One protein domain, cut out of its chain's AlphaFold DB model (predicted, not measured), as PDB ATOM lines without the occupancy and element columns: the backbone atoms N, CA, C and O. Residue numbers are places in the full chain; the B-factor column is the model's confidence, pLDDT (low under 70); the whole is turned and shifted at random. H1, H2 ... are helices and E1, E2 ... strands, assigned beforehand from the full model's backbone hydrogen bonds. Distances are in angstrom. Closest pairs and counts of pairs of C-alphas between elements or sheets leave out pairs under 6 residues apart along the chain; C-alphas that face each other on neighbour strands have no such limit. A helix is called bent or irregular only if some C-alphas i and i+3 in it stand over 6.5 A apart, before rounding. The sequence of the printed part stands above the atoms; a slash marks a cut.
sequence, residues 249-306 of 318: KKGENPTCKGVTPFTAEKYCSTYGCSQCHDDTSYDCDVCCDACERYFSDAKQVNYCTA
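This is residues 249 to 306 of the 318 residues of the protein "Hypothetical protein" of Coccolithus braarudii (UniProt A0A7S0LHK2). Two small strand hairpins, E1 with E2 and E3 with E4, sit side by side, with E2 beside E4, and the irregular helix H1 packs at the end of the pair away from the hairpins' turns, near the end of E4. A stretch with no named element, residues 249 to 260, passes E1 on its way to H1. The printed part has 58 residues with one named helix and four named strands, in the order H1, E1, E2, E3, E4; each hairpin is a sheet of two antiparallel strands. The class is mixed, helices and strands. The whole is compact, with a radius of gyration of the C-alphas of 10.2 A, and the C-alphas span 29 by 20 by 14 A.

Residues 249 to 260 come first. H1 is residues 261 to 271, 13.2 A from first to last C-alpha, with C-alpha 261 at (223.129, 149.053, 204.089). It is irregular: C-alphas 262 and 265 are 7.9 A apart. E1 is residues 273 to 276, 6.5 A long, with C-alpha 273 at (209.888, 148.979, 209.976). E2 is residues 284 to 287, 7.0 A long. E3 is residues 292 to 296 and E4 is residues 301 to 305, each 12.8 A long. C-alpha 305, where E4 ends, is at (216.359, 142.402, 210.821).

E1 and E2 form a hairpin, antiparallel at 159 degrees between their directions; N 274 and O 286 are 2.8 A apart and N 285 and O 275 are 2.9 A apart, within hydrogen-bond range. E3 and E4 form a hairpin too, antiparallel at 143 degrees, with N 294 and O 303 2.8 A apart, within hydrogen-bond range. Between E2 and E4, 7 pairs of C-alphas are within 8 A; the closest are those of Cys 284 and Asn 302, at 5.3 A. E1 and E3 are apart. H1 and E4 have 7 pairs of C-alphas within 8 A, the closest being those of Cys 268 and Thr 305, at 4.9 A. H1 and E3 are near each other, with 5 pairs of C-alphas within 10 A. H1 and E2 are apart, but only just, at 8.1 A. In H1, 3 of 7 O i to N i+4 pairs and 2 of 8 O i to N i+3 pairs are within hydrogen-bond range.

The C-alphas of Phe 262 and Thr 280 are the two farthest apart, at 30.3 A. The printed part has no cut. The links H1 to E1, E2 to E3 and E3 to E4 are tight, and E1 to E2 is short. The mean pLDDT of the printed part is 81.3; residues 261 to 266 and 297 to 298 are under 70.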
ATOM      1  N   LYS A 249     204.214 150.840 216.019       81.19
ATOM      2  CA  LYS A 249     204.062 152.277 215.736       81.19
ATOM      3  C   LYS A 249     205.019 153.202 216.462       81.19
ATOM      4  O   LYS A 249     205.384 154.238 215.916       81.19
ATOM      5  N   LYS A 250     205.466 152.848 217.667       76.00
ATOM      6  CA  LYS A 250     206.428 153.680 218.402       76.00
ATOM      7  C   LYS A 250     207.800 153.747 217.710       76.00
ATOM      8  O   LYS A 250     208.532 154.707 217.925       76.00
ATOM      9  N   GLY A 251     208.142 152.737 216.907       74.25
ATOM     10  CA  GLY A 251     209.385 152.641 216.136       74.25
ATOM     11  C   GLY A 251     209.185 152.690 214.618       74.25
ATOM     12  O   GLY A 251     210.122 152.369 213.887       74.25
ATOM     13  N   GLU A 252     207.992 153.059 214.136       86.62
ATOM     14  CA  GLU A 252     207.714 153.149 212.700       86.62
ATOM     15  C   GLU A 252     208.551 154.262 212.056       86.62
ATOM     16  O   GLU A 252     208.592 155.400 212.530       86.62
ATOM     17  N   ASN A 253     209.213 153.936 210.948       85.62
ATOM     18  CA  ASN A 253     210.069 154.831 210.183       85.62
ATOM     19  C   ASN A 253     209.610 154.888 208.718       85.62
ATOM     20  O   ASN A 253     210.266 154.314 207.844       85.62
ATOM     21  N   PRO A 254     208.523 155.620 208.405       88.12
ATOM     22  CA  PRO A 254     207.939 155.647 207.058       88.12
ATOM     23  C   PRO A 254     208.892 156.153 205.969       88.12
ATOM     24  O   PRO A 254     208.672 155.928 204.786       88.12
ATOM     25  N   THR A 255     209.950 156.864 206.366       86.25
ATOM     26  CA  THR A 255     210.942 157.451 205.452       86.25
ATOM     27  C   THR A 255     212.231 156.641 205.352       86.25
ATOM     28  O   THR A 255     213.120 157.016 204.592       86.25
ATOM     29  N   CYS A 256     212.373 155.576 206.150       83.44
ATOM     30  CA  CYS A 256     213.601 154.788 206.279       83.44
ATOM     31  C   CYS A 256     214.860 155.618 206.564       83.44
ATOM     32  O   CYS A 256     215.989 155.217 206.270       83.44
ATOM     33  N   LYS A 257     214.690 156.801 207.166       81.00
ATOM     34  CA  LYS A 257     215.787 157.736 207.395       81.00
ATOM     35  C   LYS A 257     216.795 157.117 208.363       81.00
ATOM     36  O   LYS A 257     216.428 156.665 209.443       81.00
ATOM     37  N   GLY A 258     218.066 157.101 207.961       74.25
ATOM     38  CA  GLY A 258     219.169 156.533 208.748       74.25
ATOM     39  C   GLY A 258     219.330 155.013 208.635       74.25
ATOM     40  O   GLY A 258     220.316 154.474 209.142       74.25
ATOM     41  N   VAL A 259     218.423 154.326 207.933       79.50
ATOM     42  CA  VAL A 259     218.516 152.891 207.651       79.50
ATOM     43  C   VAL A 259     219.186 152.716 206.292       79.50
ATOM     44  O   VAL A 259     218.559 152.818 205.243       79.50
ATOM     45  N   THR A 260     220.499 152.512 206.316       76.38
ATOM     46  CA  THR A 260     221.329 152.291 205.125       76.38
ATOM     47  C   THR A 260     221.933 150.891 205.181       76.38
ATOM     48  O   THR A 260     222.019 150.324 206.275       76.38
ATOM     49  N   PRO A 261     222.429 150.336 204.061       69.75
ATOM     50  CA  PRO A 261     223.129 149.053 204.089       69.75
ATOM     51  C   PRO A 261     224.268 149.006 205.128       69.75
ATOM     52  O   PRO A 261     224.437 148.012 205.821       69.75
ATOM     53  N   PHE A 262     224.980 150.117 205.343       58.50
ATOM     54  CA  PHE A 262     226.085 150.201 206.308       58.50
ATOM     55  C   PHE A 262     225.649 150.301 207.779       58.50
ATOM     56  O   PHE A 262     226.465 150.100 208.674       58.50
ATOM     57  N   THR A 263     224.382 150.629 208.051       64.75
ATOM     58  CA  THR A 263     223.839 150.804 209.413       64.75
ATOM     59  C   THR A 263     222.817 149.724 209.790       64.75
ATOM     60  O   THR A 263     222.305 149.722 210.911       64.75
ATOM     61  N   ALA A 264     222.544 148.773 208.891       64.88
ATOM     62  CA  ALA A 264     221.469 147.787 209.004       64.88
ATOM     63  C   ALA A 264     221.538 146.913 210.274       64.88
ATOM     64  O   ALA A 264     220.507 146.669 210.897       64.88
ATOM     65  N   GLU A 265     222.734 146.504 210.711       65.19
ATOM     66  CA  GLU A 265     222.926 145.536 211.808       65.19
ATOM     67  C   GLU A 265     222.292 145.969 213.140       65.19
ATOM     68  O   GLU A 265     221.683 145.156 213.832       65.19
ATOM     69  N   LYS A 266     222.361 147.266 213.470       66.38
ATOM     70  CA  LYS A 266     221.775 147.827 214.700       66.38
ATOM     71  C   LYS A 266     220.436 148.527 214.462       66.38
ATOM     72  O   LYS A 266     219.610 148.595 215.368       66.38
ATOM     73  N   TYR A 267     220.220 149.075 213.267       76.25
ATOM     74  CA  TYR A 267     219.067 149.938 213.006       76.25
ATOM     75  C   TYR A 267     217.846 149.175 212.488       76.25
ATOM     76  O   TYR A 267     216.730 149.629 212.732       76.25
ATOM     77  N   CYS A 268     218.005 148.006 211.857       82.12
ATOM     78  CA  CYS A 268     216.862 147.258 211.325       82.12
ATOM     79  C   CYS A 268     215.906 146.759 212.414       82.12
ATOM     80  O   CYS A 268     214.694 146.868 212.252       82.12
ATOM     81  N   SER A 269     216.430 146.303 213.556       76.12
ATOM     82  CA  SER A 269     215.613 145.796 214.669       76.12
ATOM     83  C   SER A 269     214.816 146.869 215.408       76.12
ATOM     84  O   SER A 269     213.893 146.536 216.146       76.12
ATOM     85  N   THR A 270     215.190 148.142 215.262       75.00
ATOM     86  CA  THR A 270     214.626 149.241 216.063       75.00
ATOM     87  C   THR A 270     213.890 150.271 215.212       75.00
ATOM     88  O   THR A 270     212.868 150.783 215.647       75.00
ATOM     89  N   TYR A 271     214.382 150.548 214.003       82.38
ATOM     90  CA  TYR A 271     213.858 151.578 213.098       82.38
ATOM     91  C   TYR A 271     213.691 151.072 211.659       82.38
ATOM     92  O   TYR A 271     213.534 151.874 210.740       82.38
ATOM     93  N   GLY A 272     213.794 149.757 211.443       85.06
ATOM     94  CA  GLY A 272     213.724 149.150 210.118       85.06
ATOM     95  C   GLY A 272     212.309 148.928 209.600       85.06
ATOM     96  O   GLY A 272     212.177 148.569 208.436       85.06
ATOM     97  N   CYS A 273     211.271 149.115 210.419       90.94
ATOM     98  CA  CYS A 273     209.888 148.979 209.976       90.94
ATOM     99  C   CYS A 273     209.382 150.298 209.394       90.94
ATOM    100  O   CYS A 273     209.284 151.284 210.120       90.94
ATOM    101  N   SER A 274     209.052 150.325 208.104       91.75
ATOM    102  CA  SER A 274     208.481 151.504 207.449       91.75
ATOM    103  C   SER A 274     206.962 151.556 207.542       91.75
ATOM    104  O   SER A 274     206.395 152.648 207.534       91.75
ATOM    105  N   GLN A 275     206.314 150.397 207.678       91.94
ATOM    106  CA  GLN A 275     204.873 150.301 207.869       91.94
ATOM    107  C   GLN A 275     204.517 149.152 208.814       91.94
ATOM    108  O   GLN A 275     204.741 147.979 208.511       91.94
ATOM    109  N   CYS A 276     203.937 149.504 209.954       89.50
ATOM    110  CA  CYS A 276     203.424 148.565 210.942       89.50
ATOM    111  C   CYS A 276     202.086 147.967 210.514       89.50
ATOM    112  O   CYS A 276     201.276 148.652 209.888       89.50
ATOM    113  N   HIS A 277     201.858 146.714 210.910       86.19
ATOM    114  CA  HIS A 277     200.605 146.005 210.659       86.19
ATOM    115  C   HIS A 277     199.453 146.573 211.496       86.19
ATOM    116  O   HIS A 277     198.349 146.798 211.001       86.19
ATOM    117  N   ASP A 278     199.731 146.846 212.773       81.69
ATOM    118  CA  ASP A 278     198.772 147.404 213.717       81.69
ATOM    119  C   ASP A 278     199.466 148.215 214.830       81.69
ATOM    120  O   ASP A 278     200.696 148.264 214.943       81.69
ATOM    121  N   ASP A 279     198.657 148.881 215.656       77.19
ATOM    122  CA  ASP A 279     199.127 149.799 216.701       77.19
ATOM    123  C   ASP A 279     199.354 149.108 218.061       77.19
ATOM    124  O   ASP A 279     199.788 149.738 219.028       77.19
ATOM    125  N   THR A 280     199.047 147.815 218.152       73.69
ATOM    126  CA  THR A 280     198.956 147.033 219.395       73.69
ATOM    127  C   THR A 280     199.980 145.905 219.497       73.69
ATOM    128  O   THR A 280     200.224 145.401 220.596       73.69
ATOM    129  N   SER A 281     200.597 145.526 218.380       78.94
ATOM    130  CA  SER A 281     201.556 144.437 218.244       78.94
ATOM    131  C   SER A 281     202.878 144.942 217.673       78.94
ATOM    132  O   SER A 281     202.968 146.031 217.109       78.94
ATOM    133  N   TYR A 282     203.931 144.138 217.797       78.81
ATOM    134  CA  TYR A 282     205.227 144.420 217.175       78.81
ATOM    135  C   TYR A 282     205.293 144.000 215.697       78.81
ATOM    136  O   TYR A 282     206.392 143.935 215.149       78.81
ATOM    137  N   ASP A 283     204.155 143.686 215.071       87.81
ATOM    138  CA  ASP A 283     204.113 143.170 213.708       87.81
ATOM    139  C   ASP A 283     204.344 144.275 212.667       87.81
ATOM    140  O   ASP A 283     203.764 145.366 212.714       87.81
ATOM    141  N   CYS A 284     205.228 143.979 211.725       88.69
ATOM    142  CA  CYS A 284     205.653 144.868 210.664       88.69
ATOM    143  C   CYS A 284     205.275 144.297 209.294       88.69
ATOM    144  O   CYS A 284     205.693 143.191 208.927       88.69
ATOM    145  N   ASP A 285     204.536 145.076 208.506       92.00
ATOM    146  CA  ASP A 285     204.144 144.710 207.146       92.00
ATOM    147  C   ASP A 285     205.253 145.009 206.140       92.00
ATOM    148  O   ASP A 285     205.534 144.184 205.265       92.00
ATOM    149  N   VAL A 286     205.912 146.164 206.283       92.31
ATOM    150  CA  VAL A 286     206.925 146.637 205.333       92.31
ATOM    151  C   VAL A 286     208.202 147.029 206.064       92.31
ATOM    152  O   VAL A 286     208.200 147.898 206.936       92.31
ATOM    153  N   CYS A 287     209.307 146.393 205.679       91.81
ATOM    154  CA  CYS A 287     210.645 146.771 206.114       91.81
ATOM    155  C   CYS A 287     211.281 147.752 205.129       91.81
ATOM    156  O   CYS A 287     211.003 147.720 203.933       91.81
ATOM    157  N   CYS A 288     212.171 148.597 205.634       87.31
ATOM    158  CA  CYS A 288     213.056 149.420 204.825       87.31
ATOM    159  C   CYS A 288     213.961 148.568 203.930       87.31
ATOM    160  O   CYS A 288     214.392 147.499 204.350       87.31
ATOM    161  N   ASP A 289     214.321 149.081 202.751       85.62
ATOM    162  CA  ASP A 289     215.055 148.339 201.709       85.62
ATOM    163  C   ASP A 289     216.377 147.706 202.177       85.62
ATOM    164  O   ASP A 289     216.806 146.685 201.646       85.62
ATOM    165  N   ALA A 290     217.040 148.295 203.176       82.12
ATOM    166  CA  ALA A 290     218.279 147.757 203.740       82.12
ATOM    167  C   ALA A 290     218.062 146.678 204.825       82.12
ATOM    168  O   ALA A 290     219.035 146.229 205.430       82.12
ATOM    169  N   CYS A 291     216.817 146.274 205.082       87.12
ATOM    170  CA  CYS A 291     216.421 145.302 206.096       87.12
ATOM    171  C   CYS A 291     215.643 144.134 205.479       87.12
ATOM    172  O   CYS A 291     214.903 144.289 204.514       87.12
ATOM    173  N   GLU A 292     215.753 142.962 206.095       88.94
ATOM    174  CA  GLU A 292     214.972 141.777 205.750       88.94
ATOM    175  C   GLU A 292     213.840 141.571 206.757       88.94
ATOM    176  O   GLU A 292     214.022 141.702 207.970       88.94
ATOM    177  N   ARG A 293     212.655 141.217 206.254       89.88
ATOM    178  CA  ARG A 293     211.515 140.835 207.090       89.88
ATOM    179  C   ARG A 293     211.706 139.406 207.590       89.88
ATOM    180  O   ARG A 293     211.971 138.498 206.803       89.88
ATOM    181  N   TYR A 294     211.537 139.200 208.888       87.31
ATOM    182  CA  TYR A 294     211.644 137.901 209.539       87.31
ATOM    183  C   TYR A 294     210.413 137.630 210.403       87.31
ATOM    184  O   TYR A 294     209.960 138.503 211.141       87.31
ATOM    185  N   PHE A 295     209.894 136.404 210.338       86.25
ATOM    186  CA  PHE A 295     208.760 135.965 211.145       86.25
ATOM    187  C   PHE A 295     209.228 135.241 212.413       86.25
ATOM    188  O   PHE A 295     210.026 134.308 212.345       86.25
ATOM    189  N   SER A 296     208.726 135.662 213.577       79.81
ATOM    190  CA  SER A 296     209.005 135.014 214.859       79.81
ATOM    191  C   SER A 296     207.966 133.948 215.186       79.81
ATOM    192  O   SER A 296     206.854 134.289 215.582       79.81
ATOM    193  N   ASP A 297     208.348 132.672 215.195       69.19
ATOM    194  CA  ASP A 297     207.447 131.611 215.673       69.19
ATOM    195  C   ASP A 297     207.094 131.769 217.165       69.19
ATOM    196  O   ASP A 297     205.985 131.459 217.590       69.19
ATOM    197  N   ALA A 298     208.011 132.304 217.975       69.81
ATOM    198  CA  ALA A 298     207.795 132.490 219.412       69.81
ATOM    199  C   ALA A 298     206.820 133.631 219.737       69.81
ATOM    200  O   ALA A 298     206.136 133.585 220.758       69.81
ATOM    201  N   LYS A 299     206.786 134.674 218.897       73.94
ATOM    202  CA  LYS A 299     205.965 135.873 219.122       73.94
ATOM    203  C   LYS A 299     204.784 135.995 218.160       73.94
ATOM    204  O   LYS A 299     203.946 136.855 218.385       73.94
ATOM    205  N   GLN A 300     204.725 135.153 217.127       82.38
ATOM    206  CA  GLN A 300     203.705 135.158 216.076       82.38
ATOM    207  C   GLN A 300     203.557 136.528 215.384       82.38
ATOM    208  O   GLN A 300     202.450 136.960 215.091       82.38
ATOM    209  N   VAL A 301     204.678 137.219 215.142       84.06
ATOM    210  CA  VAL A 301     204.732 138.541 214.484       84.06
ATOM    211  C   VAL A 301     205.926 138.631 213.534       84.06
ATOM    212  O   VAL A 301     206.933 137.940 213.731       84.06
ATOM    213  N   ASN A 302     205.850 139.516 212.541       85.75
ATOM    214  CA  ASN A 302     206.964 139.857 211.664       85.75
ATOM    215  C   ASN A 302     207.732 141.065 212.202       85.75
ATOM    216  O   ASN A 302     207.146 142.030 212.678       85.75
ATOM    217  N   TYR A 303     209.053 141.051 212.079       86.38
ATOM    218  CA  TYR A 303     209.902 142.193 212.407       86.38
ATOM    219  C   TYR A 303     211.055 142.318 211.410       86.38
ATOM    220  O   TYR A 303     211.370 141.379 210.678       86.38
ATOM    221  N   CYS A 304     211.691 143.485 211.378       88.12
ATOM    222  CA  CYS A 304     212.797 143.760 210.467       88.12
ATOM    223  C   CYS A 304     214.137 143.429 211.123       88.12
ATOM    224  O   CYS A 304     214.397 143.778 212.274       88.12
ATOM    225  N   THR A 305     215.006 142.751 210.390       86.56
ATOM    226  CA  THR A 305     216.359 142.402 210.821       86.56
ATOM    227  C   THR A 305     217.362 142.727 209.721       86.56
ATOM    228  O   THR A 305     216.982 143.062 208.600       86.56
ATOM    229  N   ALA A 306     218.648 142.708 210.045       81.19
ATOM    230  CA  ALA A 306     219.679 142.958 209.053       81.19
ATOM    231  C   ALA A 306     219.796 141.769 208.078       81.19
ATOM    232  O   ALA A 306     219.634 140.623 208.508       81.19
TER     233      ALA A 306